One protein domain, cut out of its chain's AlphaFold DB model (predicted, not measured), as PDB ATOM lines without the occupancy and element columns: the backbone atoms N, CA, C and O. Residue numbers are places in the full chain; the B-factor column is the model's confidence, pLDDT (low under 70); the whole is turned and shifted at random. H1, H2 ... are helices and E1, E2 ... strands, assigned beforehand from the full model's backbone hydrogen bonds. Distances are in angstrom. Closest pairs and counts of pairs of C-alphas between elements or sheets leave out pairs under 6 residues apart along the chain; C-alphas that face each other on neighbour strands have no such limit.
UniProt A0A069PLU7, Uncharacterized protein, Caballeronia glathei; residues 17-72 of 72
ATOM      1  N   VAL A  17     -43.641 -26.106 -54.041       83.00
ATOM      2  CA  VAL A  17     -43.361 -24.707 -53.725       83.00
ATOM      3  C   VAL A  17     -42.236 -24.201 -54.619       83.00
ATOM      4  O   VAL A  17     -41.242 -24.899 -54.827       83.00
ATOM      5  N   THR A  18     -42.390 -22.983 -55.137       85.38
ATOM      6  CA  THR A  18     -41.359 -22.302 -55.926       85.38
ATOM      7  C   THR A  18     -40.713 -21.221 -55.080       85.38
ATOM      8  O   THR A  18     -41.370 -20.280 -54.643       85.38
ATOM      9  N   ILE A  19     -39.410 -21.349 -54.869       82.50
ATOM     10  CA  ILE A  19     -38.593 -20.408 -54.113       82.50
ATOM     11  C   ILE A  19     -37.817 -19.557 -55.109       82.50
ATOM     12  O   ILE A  19     -37.139 -20.084 -55.994       82.50
ATOM     13  N   GLN A  20     -37.898 -18.240 -54.948       85.69
ATOM     14  CA  GLN A  20     -37.015 -17.313 -55.642       85.69
ATOM     15  C   GLN A  20     -35.764 -17.128 -54.792       85.69
ATOM     16  O   GLN A  20     -35.856 -16.721 -53.635       85.69
ATOM     17  N   GLN A  21     -34.600 -17.434 -55.347       79.81
ATOM     18  CA  GLN A  21     -33.326 -17.240 -54.666       79.81
ATOM     19  C   GLN A  21     -32.344 -16.506 -55.566       79.81
ATOM     20  O   GLN A  21     -32.356 -16.676 -56.782       79.81
ATOM     21  N   VAL A  22     -31.475 -15.689 -54.974       87.38
ATOM     22  CA  VAL A  22     -30.398 -15.038 -55.720       87.38
ATOM     23  C   VAL A  22     -29.220 -16.004 -55.810       87.38
ATOM     24  O   VAL A  22     -28.604 -16.329 -54.798       87.38
ATOM     25  N   GLN A  23     -28.890 -16.448 -57.019       82.31
ATOM     26  CA  GLN A  23     -27.714 -17.260 -57.321       82.31
ATOM     27  C   GLN A  23     -26.802 -16.482 -58.263       82.31
ATOM     28  O   GLN A  23     -27.218 -16.074 -59.343       82.31
ATOM     29  N   ASN A  24     -25.551 -16.253 -57.853       89.25
ATOM     30  CA  ASN A  24     -24.558 -15.511 -58.644       89.25
ATOM     31  C   ASN A  24     -25.059 -14.133 -59.128       89.25
ATOM     32  O   ASN A  24     -24.789 -13.719 -60.252       89.25
ATOM     33  N   GLY A  25     -25.824 -13.428 -58.288       91.25
ATOM     34  CA  GLY A  25     -26.397 -12.118 -58.618       91.25
ATOM     35  C   GLY A  25     -27.617 -12.157 -59.548       91.25
ATOM     36  O   GLY A  25     -28.130 -11.100 -59.904       91.25
ATOM     37  N   GLN A  26     -28.107 -13.341 -59.921       88.38
ATOM     38  CA  GLN A  26     -29.311 -13.528 -60.734       88.38
ATOM     39  C   GLN A  26     -30.421 -14.191 -59.919       88.38
ATOM     40  O   GLN A  26     -30.153 -15.002 -59.036       88.38
ATOM     41  N   ILE A  27     -31.678 -13.863 -60.215       89.12
ATOM     42  CA  ILE A  27     -32.821 -14.541 -59.597       89.12
ATOM     43  C   ILE A  27     -32.998 -15.901 -60.275       89.12
ATOM     44  O   ILE A  27     -33.264 -15.976 -61.473       89.12
ATOM     45  N   ALA A  28     -32.879 -16.966 -59.492       88.94
ATOM     46  CA  ALA A  28     -33.175 -18.333 -59.879       88.94
ATOM     47  C   ALA A  28     -34.468 -18.797 -59.198       88.94
ATOM     48  O   ALA A  28     -34.705 -18.534 -58.017       88.94
ATOM     49  N   LEU A  29     -35.301 -19.508 -59.956       88.88
ATOM     50  CA  LEU A  29     -36.501 -20.159 -59.444       88.88
ATOM     51  C   LEU A  29     -36.180 -21.624 -59.168       88.88
ATOM     52  O   LEU A  29     -35.776 -22.355 -60.072       88.88
ATOM     53  N   CYS A  30     -36.378 -22.068 -57.933       83.81
ATOM     54  CA  CYS A  30     -36.197 -23.463 -57.554       83.81
ATOM     55  C   CYS A  30     -37.515 -24.036 -57.060       83.81
ATOM     56  O   CYS A  30     -38.158 -23.452 -56.195       83.81
ATOM     57  N   THR A  31     -37.911 -25.178 -57.614       88.94
ATOM     58  CA  THR A  31     -39.149 -25.862 -57.237       88.94
ATOM     59  C   THR A  31     -38.813 -27.098 -56.416       88.94
ATOM     60  O   THR A  31     -37.932 -27.864 -56.803       88.94
ATOM     61  N   MET A  32     -39.501 -27.296 -55.295       86.69
ATOM     62  CA  MET A  32     -39.353 -28.485 -54.449       86.69
ATOM     63  C   MET A  32     -40.686 -28.865 -53.793       86.69
ATOM     64  O   MET A  32     -41.591 -28.032 -53.750       86.69
ATOM     65  N   PRO A  33     -40.837 -30.092 -53.269       88.75
ATOM     66  CA  PRO A  33     -41.983 -30.447 -52.441       88.75
ATOM     67  C   PRO A  33     -42.042 -29.608 -51.156       88.75
ATOM     68  O   PRO A  33     -41.013 -29.355 -50.521       88.75
ATOM     69  N   LEU A  34     -43.249 -29.241 -50.727       83.00
ATOM     70  CA  LEU A  34     -43.501 -28.511 -49.486       83.00
ATOM     71  C   LEU A  34     -42.906 -29.242 -48.277       83.00
ATOM     72  O   LEU A  34     -42.308 -28.611 -47.413       83.00
ATOM     73  N   SER A  35     -43.000 -30.572 -48.243       81.62
ATOM     74  CA  SER A  35     -42.387 -31.398 -47.195       81.62
ATOM     75  C   SER A  35     -40.875 -31.164 -47.065       81.62
ATOM     76  O   SER A  35     -40.380 -30.969 -45.954       81.62
ATOM     77  N   GLN A  36     -40.141 -31.090 -48.178       83.31
ATOM     78  CA  GLN A  36     -38.704 -30.792 -48.159       83.31
ATOM     79  C   GLN A  36     -38.430 -29.372 -47.664       83.31
ATOM     80  O   GLN A  36     -37.539 -29.175 -46.838       83.31
ATOM     81  N   LEU A  37     -39.235 -28.394 -48.093       81.69
ATOM     82  CA  LEU A  37     -39.123 -27.034 -47.577       81.69
ATOM     83  C   LEU A  37     -39.346 -27.001 -46.059       81.69
ATOM     84  O   LEU A  37     -38.546 -26.409 -45.343       81.69
ATOM     85  N   THR A  38     -40.377 -27.673 -45.542       78.38
ATOM     86  CA  THR A  38     -40.646 -27.709 -44.095       78.38
ATOM     87  C   THR A  38     -39.530 -28.376 -43.294       78.38
ATOM     88  O   THR A  38     -39.283 -27.966 -42.167       78.38
ATOM     89  N   GLN A  39     -38.803 -29.345 -43.862       80.88
ATOM     90  CA  GLN A  39     -37.623 -29.930 -43.217       80.88
ATOM     91  C   GLN A  39     -36.457 -28.936 -43.157       80.88
ATOM     92  O   GLN A  39     -35.828 -28.796 -42.110       80.88
ATOM     93  N   ILE A  40     -36.204 -28.208 -44.251       74.94
ATOM     94  CA  ILE A  40     -35.171 -27.164 -44.306       74.94
ATOM     95  C   ILE A  40     -35.504 -26.052 -43.305       74.94
ATOM     96  O   ILE A  40     -34.674 -25.690 -42.473       74.94
ATOM     97  N   LEU A  41     -36.744 -25.560 -43.331       73.75
ATOM     98  CA  LEU A  41     -37.249 -24.543 -42.409       73.75
ATOM     99  C   LEU A  41     -37.370 -25.054 -40.967       73.75
ATOM    100  O   LEU A  41     -37.277 -24.270 -40.033       73.75
ATOM    101  N   GLY A  42     -37.528 -26.357 -40.749       67.75
ATOM    102  CA  GLY A  42     -37.567 -26.956 -39.413       67.75
ATOM    103  C   GLY A  42     -36.257 -26.793 -38.640       67.75
ATOM    104  O   GLY A  42     -36.258 -26.871 -37.414       67.75
ATOM    105  N   SER A  43     -35.150 -26.510 -39.335       67.06
ATOM    106  CA  SER A  43     -33.864 -26.190 -38.707       67.06
ATOM    107  C   SER A  43     -33.758 -24.740 -38.202       67.06
ATOM    108  O   SER A  43     -32.867 -24.440 -37.408       67.06
ATOM    109  N   SER A  44     -34.662 -23.840 -38.619       62.31
ATOM    110  CA  SER A  44     -34.726 -22.450 -38.149       62.31
ATOM    111  C   SER A  44     -36.136 -21.872 -38.274       62.31
ATOM    112  O   SER A  44     -36.659 -21.693 -39.368       62.31
ATOM    113  N   THR A  45     -36.735 -21.484 -37.149       66.19
ATOM    114  CA  THR A  45     -38.069 -20.863 -37.094       66.19
ATOM    115  C   THR A  45     -38.038 -19.333 -37.200       66.19
ATOM    116  O   THR A  45     -39.082 -18.697 -37.090       66.19
ATOM    117  N   GLN A  46     -36.878 -18.709 -37.453       69.94
ATOM    118  CA  GLN A  46     -36.752 -17.241 -37.549       69.94
ATOM    119  C   GLN A  46     -37.608 -16.613 -38.656       69.94
ATOM    120  O   GLN A  46     -37.964 -15.445 -38.577       69.94
ATOM    121  N   TRP A  47     -37.958 -17.358 -39.702       72.81
ATOM    122  CA  TRP A  47     -38.880 -16.857 -40.723       72.81
ATOM    123  C   TRP A  47     -40.302 -16.690 -40.166       72.81
ATOM    124  O   TRP A  47     -41.003 -15.764 -40.565       72.81
ATOM    125  N   ALA A  48     -40.705 -17.544 -39.217       72.31
ATOM    126  CA  ALA A  48     -42.041 -17.530 -38.634       72.31
ATOM    127  C   ALA A  48     -42.275 -16.280 -37.772       72.31
ATOM    128  O   ALA A  48     -43.402 -15.812 -37.676       72.31
ATOM    129  N   THR A  49     -41.218 -15.676 -37.215       75.25
ATOM    130  CA  THR A  49     -41.332 -14.437 -36.425       75.25
ATOM    131  C   THR A  49     -41.665 -13.207 -37.267       75.25
ATOM    132  O   THR A  49     -42.024 -12.175 -36.712       75.25
ATOM    133  N   ASN A  50     -41.519 -13.293 -38.594       79.62
ATOM    134  CA  ASN A  50     -41.860 -12.207 -39.517       79.62
ATOM    135  C   ASN A  50     -43.277 -12.341 -40.089       79.62
ATOM    136  O   ASN A  50     -43.676 -11.530 -40.924       79.62
ATOM    137  N   LEU A  51     -44.025 -13.373 -39.688       81.38
ATOM    138  CA  LEU A  51     -45.394 -13.550 -40.145       81.38
ATOM    139  C   LEU A  51     -46.316 -12.502 -39.496       81.38
ATOM    140  O   LEU A  51     -46.166 -12.202 -38.309       81.38
ATOM    141  N   PRO A  52     -47.295 -11.956 -40.241       85.94
ATOM    142  CA  PRO A  52     -48.348 -11.135 -39.657       85.94
ATOM    143  C   PRO A  52     -49.098 -11.919 -38.578       85.94
ATOM    144  O   PRO A  52     -49.390 -13.093 -38.771       85.94
ATOM    145  N   THR A  53     -49.460 -11.274 -37.473       89.56
ATOM    146  CA  THR A  53     -50.274 -11.894 -36.406       89.56
ATOM    147  C   THR A  53     -51.773 -11.645 -36.577       89.56
ATOM    148  O   THR A  53     -52.607 -12.253 -35.912       89.56
ATOM    149  N   THR A  54     -52.135 -10.740 -37.485       89.38
ATOM    150  CA  THR A  54     -53.512 -10.477 -37.902       89.38
ATOM    151  C   THR A  54     -53.828 -11.272 -39.160       89.38
ATOM    152  O   THR A  54     -53.046 -11.233 -40.112       89.38
ATOM    153  N   ARG A  55     -54.994 -11.930 -39.192       86.44
ATOM    154  CA  ARG A  55     -55.479 -12.651 -40.375       86.44
ATOM    155  C   ARG A  55     -55.497 -11.720 -41.603       86.44
ATOM    156  O   ARG A  55     -56.196 -10.711 -41.559       86.44
ATOM    157  N   PRO A  56     -54.778 -12.054 -42.687       84.25
ATOM    158  CA  PRO A  56     -54.845 -11.309 -43.937       84.25
ATOM    159  C   PRO A  56     -56.205 -11.485 -44.626       84.25
ATOM    160  O   PRO A  56     -56.729 -12.598 -44.688       84.25
ATOM    161  N   ASP A  57     -56.735 -10.407 -45.203       84.50
ATOM    162  CA  ASP A  57     -57.974 -10.447 -46.001       84.50
ATOM    163  C   ASP A  57     -57.759 -11.051 -47.403       84.50
ATOM    164  O   ASP A  57     -58.708 -11.465 -48.071       84.50
ATOM    165  N   THR A  58     -56.505 -11.121 -47.857       76.88
ATOM    166  CA  THR A  58     -56.119 -11.709 -49.145       76.88
ATOM    167  C   THR A  58     -55.842 -13.206 -48.978       76.88
ATOM    168  O   THR A  58     -55.007 -13.549 -48.137       76.88
ATOM    169  N   PRO A  59     -56.458 -14.097 -49.776       77.56
ATOM    170  CA  PRO A  59     -56.192 -15.536 -49.720       77.56
ATOM    171  C   PRO A  59     -54.738 -15.898 -50.043       77.56
ATOM    172  O   PRO A  59     -54.112 -15.275 -50.904       77.56
ATOM    173  N   GLY A  60     -54.221 -16.947 -49.399       68.38
ATOM    174  CA  GLY A  60     -52.900 -17.508 -49.711       68.38
ATOM    175  C   GLY A  60     -51.711 -16.837 -49.013       68.38
ATOM    176  O   GLY A  60     -50.563 -17.162 -49.320       68.38
ATOM    177  N   ILE A  61     -51.956 -15.918 -48.075       75.31
ATOM    178  CA  ILE A  61     -50.901 -15.279 -47.281       75.31
ATOM    179  C   ILE A  61     -50.698 -16.066 -45.984       75.31
ATOM    180  O   ILE A  61     -51.647 -16.348 -45.252       75.31
ATOM    181  N   LEU A  62     -49.441 -16.412 -45.690       80.25
ATOM    182  CA  LEU A  62     -49.066 -17.034 -44.421       80.25
ATOM    183  C   LEU A  62     -49.143 -16.019 -43.280       80.25
ATOM    184  O   LEU A  62     -48.684 -14.885 -43.420       80.25
ATOM    185  N   TRP A  63     -49.672 -16.445 -42.140       83.62
ATOM    186  CA  TRP A  63     -49.788 -15.631 -40.935       83.62
ATOM    187  C   TRP A  63     -49.648 -16.492 -39.671       83.62
ATOM    188  O   TRP A  63     -49.849 -17.709 -39.708       83.62
ATOM    189  N   ASP A  64     -49.258 -15.872 -38.561       81.19
ATOM    190  CA  ASP A  64     -49.160 -16.509 -37.251       81.19
ATOM    191  C   ASP A  64     -50.481 -16.358 -36.487       81.19
ATOM    192  O   ASP A  64     -50.834 -15.279 -36.007       81.19
ATOM    193  N   ASN A  65     -51.212 -17.463 -36.359       82.12
ATOM    194  CA  ASN A  65     -52.447 -17.541 -35.594       82.12
ATOM    195  C   ASN A  65     -52.169 -18.006 -34.160       82.12
ATOM    196  O   ASN A  65     -52.466 -19.143 -33.788       82.12
ATOM    197  N   GLY A  66     -51.552 -17.137 -33.360       78.44
ATOM    198  CA  GLY A  66     -51.311 -17.405 -31.940       78.44
ATOM    199  C   GLY A  66     -50.366 -18.584 -31.679       78.44
ATOM    200  O   GLY A  66     -50.609 -19.375 -30.769       78.44
ATOM    201  N   GLY A  67     -49.304 -18.713 -32.472       68.12
ATOM    202  CA  GLY A  67     -48.316 -19.790 -32.406       68.12
ATOM    203  C   GLY A  67     -48.539 -20.910 -33.425       68.12
ATOM    204  O   GLY A  67     -47.797 -21.894 -33.420       68.12
ATOM    205  N   VAL A  68     -49.542 -20.783 -34.300       75.38
ATOM    206  CA  VAL A  68     -49.846 -21.749 -35.364       75.38
ATOM    207  C   VAL A  68     -49.723 -21.067 -36.723       75.38
ATOM    208  O   VAL A  68     -50.529 -20.201 -37.068       75.38
ATOM    209  N   VAL A  69     -48.754 -21.505 -37.534       76.50
ATOM    210  CA  VAL A  69     -48.628 -21.045 -38.924       76.50
ATOM    211  C   VAL A  69     -49.885 -21.446 -39.695       76.50
ATOM    212  O   VAL A  69     -50.198 -22.629 -39.824       76.50
ATOM    213  N   SER A  70     -50.601 -20.442 -40.189       75.44
ATOM    214  CA  SER A  70     -51.880 -20.569 -40.882       75.44
ATOM    215  C   SER A  70     -51.816 -19.871 -42.241       75.44
ATOM    216  O   SER A  70     -50.965 -19.012 -42.467       75.44
ATOM    217  N   ILE A  71     -52.718 -20.233 -43.154       79.56
ATOM    218  CA  ILE A  71     -52.882 -19.583 -44.461       79.56
ATOM    219  C   ILE A  71     -54.326 -19.079 -44.582       79.56
ATOM    220  O   ILE A  71     -55.241 -19.786 -44.158       79.56
ATOM    221  N   SER A  72     -54.513 -17.835 -45.041       73.06
ATOM    222  CA  SER A  72     -55.828 -17.181 -45.187       73.06
ATOM    223  C   SER A  72     -56.676 -17.723 -46.329       73.06
ATOM    224  O   SER A  72     -56.108 -18.059 -47.398       73.06
TER     225      SER A  72
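This is residues 17 to 72 of the 72 residues of an uncharacterized protein of Caballeronia glathei (UniProt A0A069PLU7). Two separate hairpins, a long one, E1 and E2, and a small one, E3 and E4, form the two ends of a loose model. The short helix H1 turns off from the end of E2, and residues 38 to 47, which stand free, belong to the bridge between the two ends. The printed part has 56 residues with one named helix and four named strands, in the order E1, E2, H1, E3, E4; the class is mixed, helices and strands. Each sheet has two antiparallel strands, E1 - E2 and E3 - E4. The whole is loose, with a radius of gyration of the C-alphas of 13.2 A and spans of 37 by 25 by 19 A.

E1, residues 17 to 23, is 17.7 A long and begins at C-alpha 17 (-43.361, -24.707, -53.725). E2, residues 26 to 33, is 22.7 A long. H1, residues 34 to 42, is 11.8 A long and ends at C-alpha 42 (-37.567, -26.956, -39.413). E3, residues 62 to 64, is 7.2 A long. E4, residues 69 to 71, is 7.1 A long and ends at C-alpha 71 (-52.882, -19.583, -44.461).

E1 and E2 are a hairpin, antiparallel at 150 degrees, with N 19 and O 30 within hydrogen-bond range at 2.8 A. The closest C-alphas of E1 and H1, those of Val 17 and Leu 34, are 5.7 A apart. In H1 every O i to N i+4 pair is within hydrogen-bond range. E3 and E4 are a hairpin, antiparallel at 139 degrees, with N 63 and O 70 within hydrogen-bond range at 2.9 A. E1 and E2 are apart from E3 and E4, and H1 is apart from E4.

The C-alphas farthest apart, those of Asn 24 and Gly 66, are 37.8 A apart. The printed part has no cut and ends at the chain's last residue, Ser 72. The link from H1 to E3, residues 43 to 61, is long. The mean pLDDT of the printed part is 80.3; residues 42 to 46, 60 and 67 are under 70.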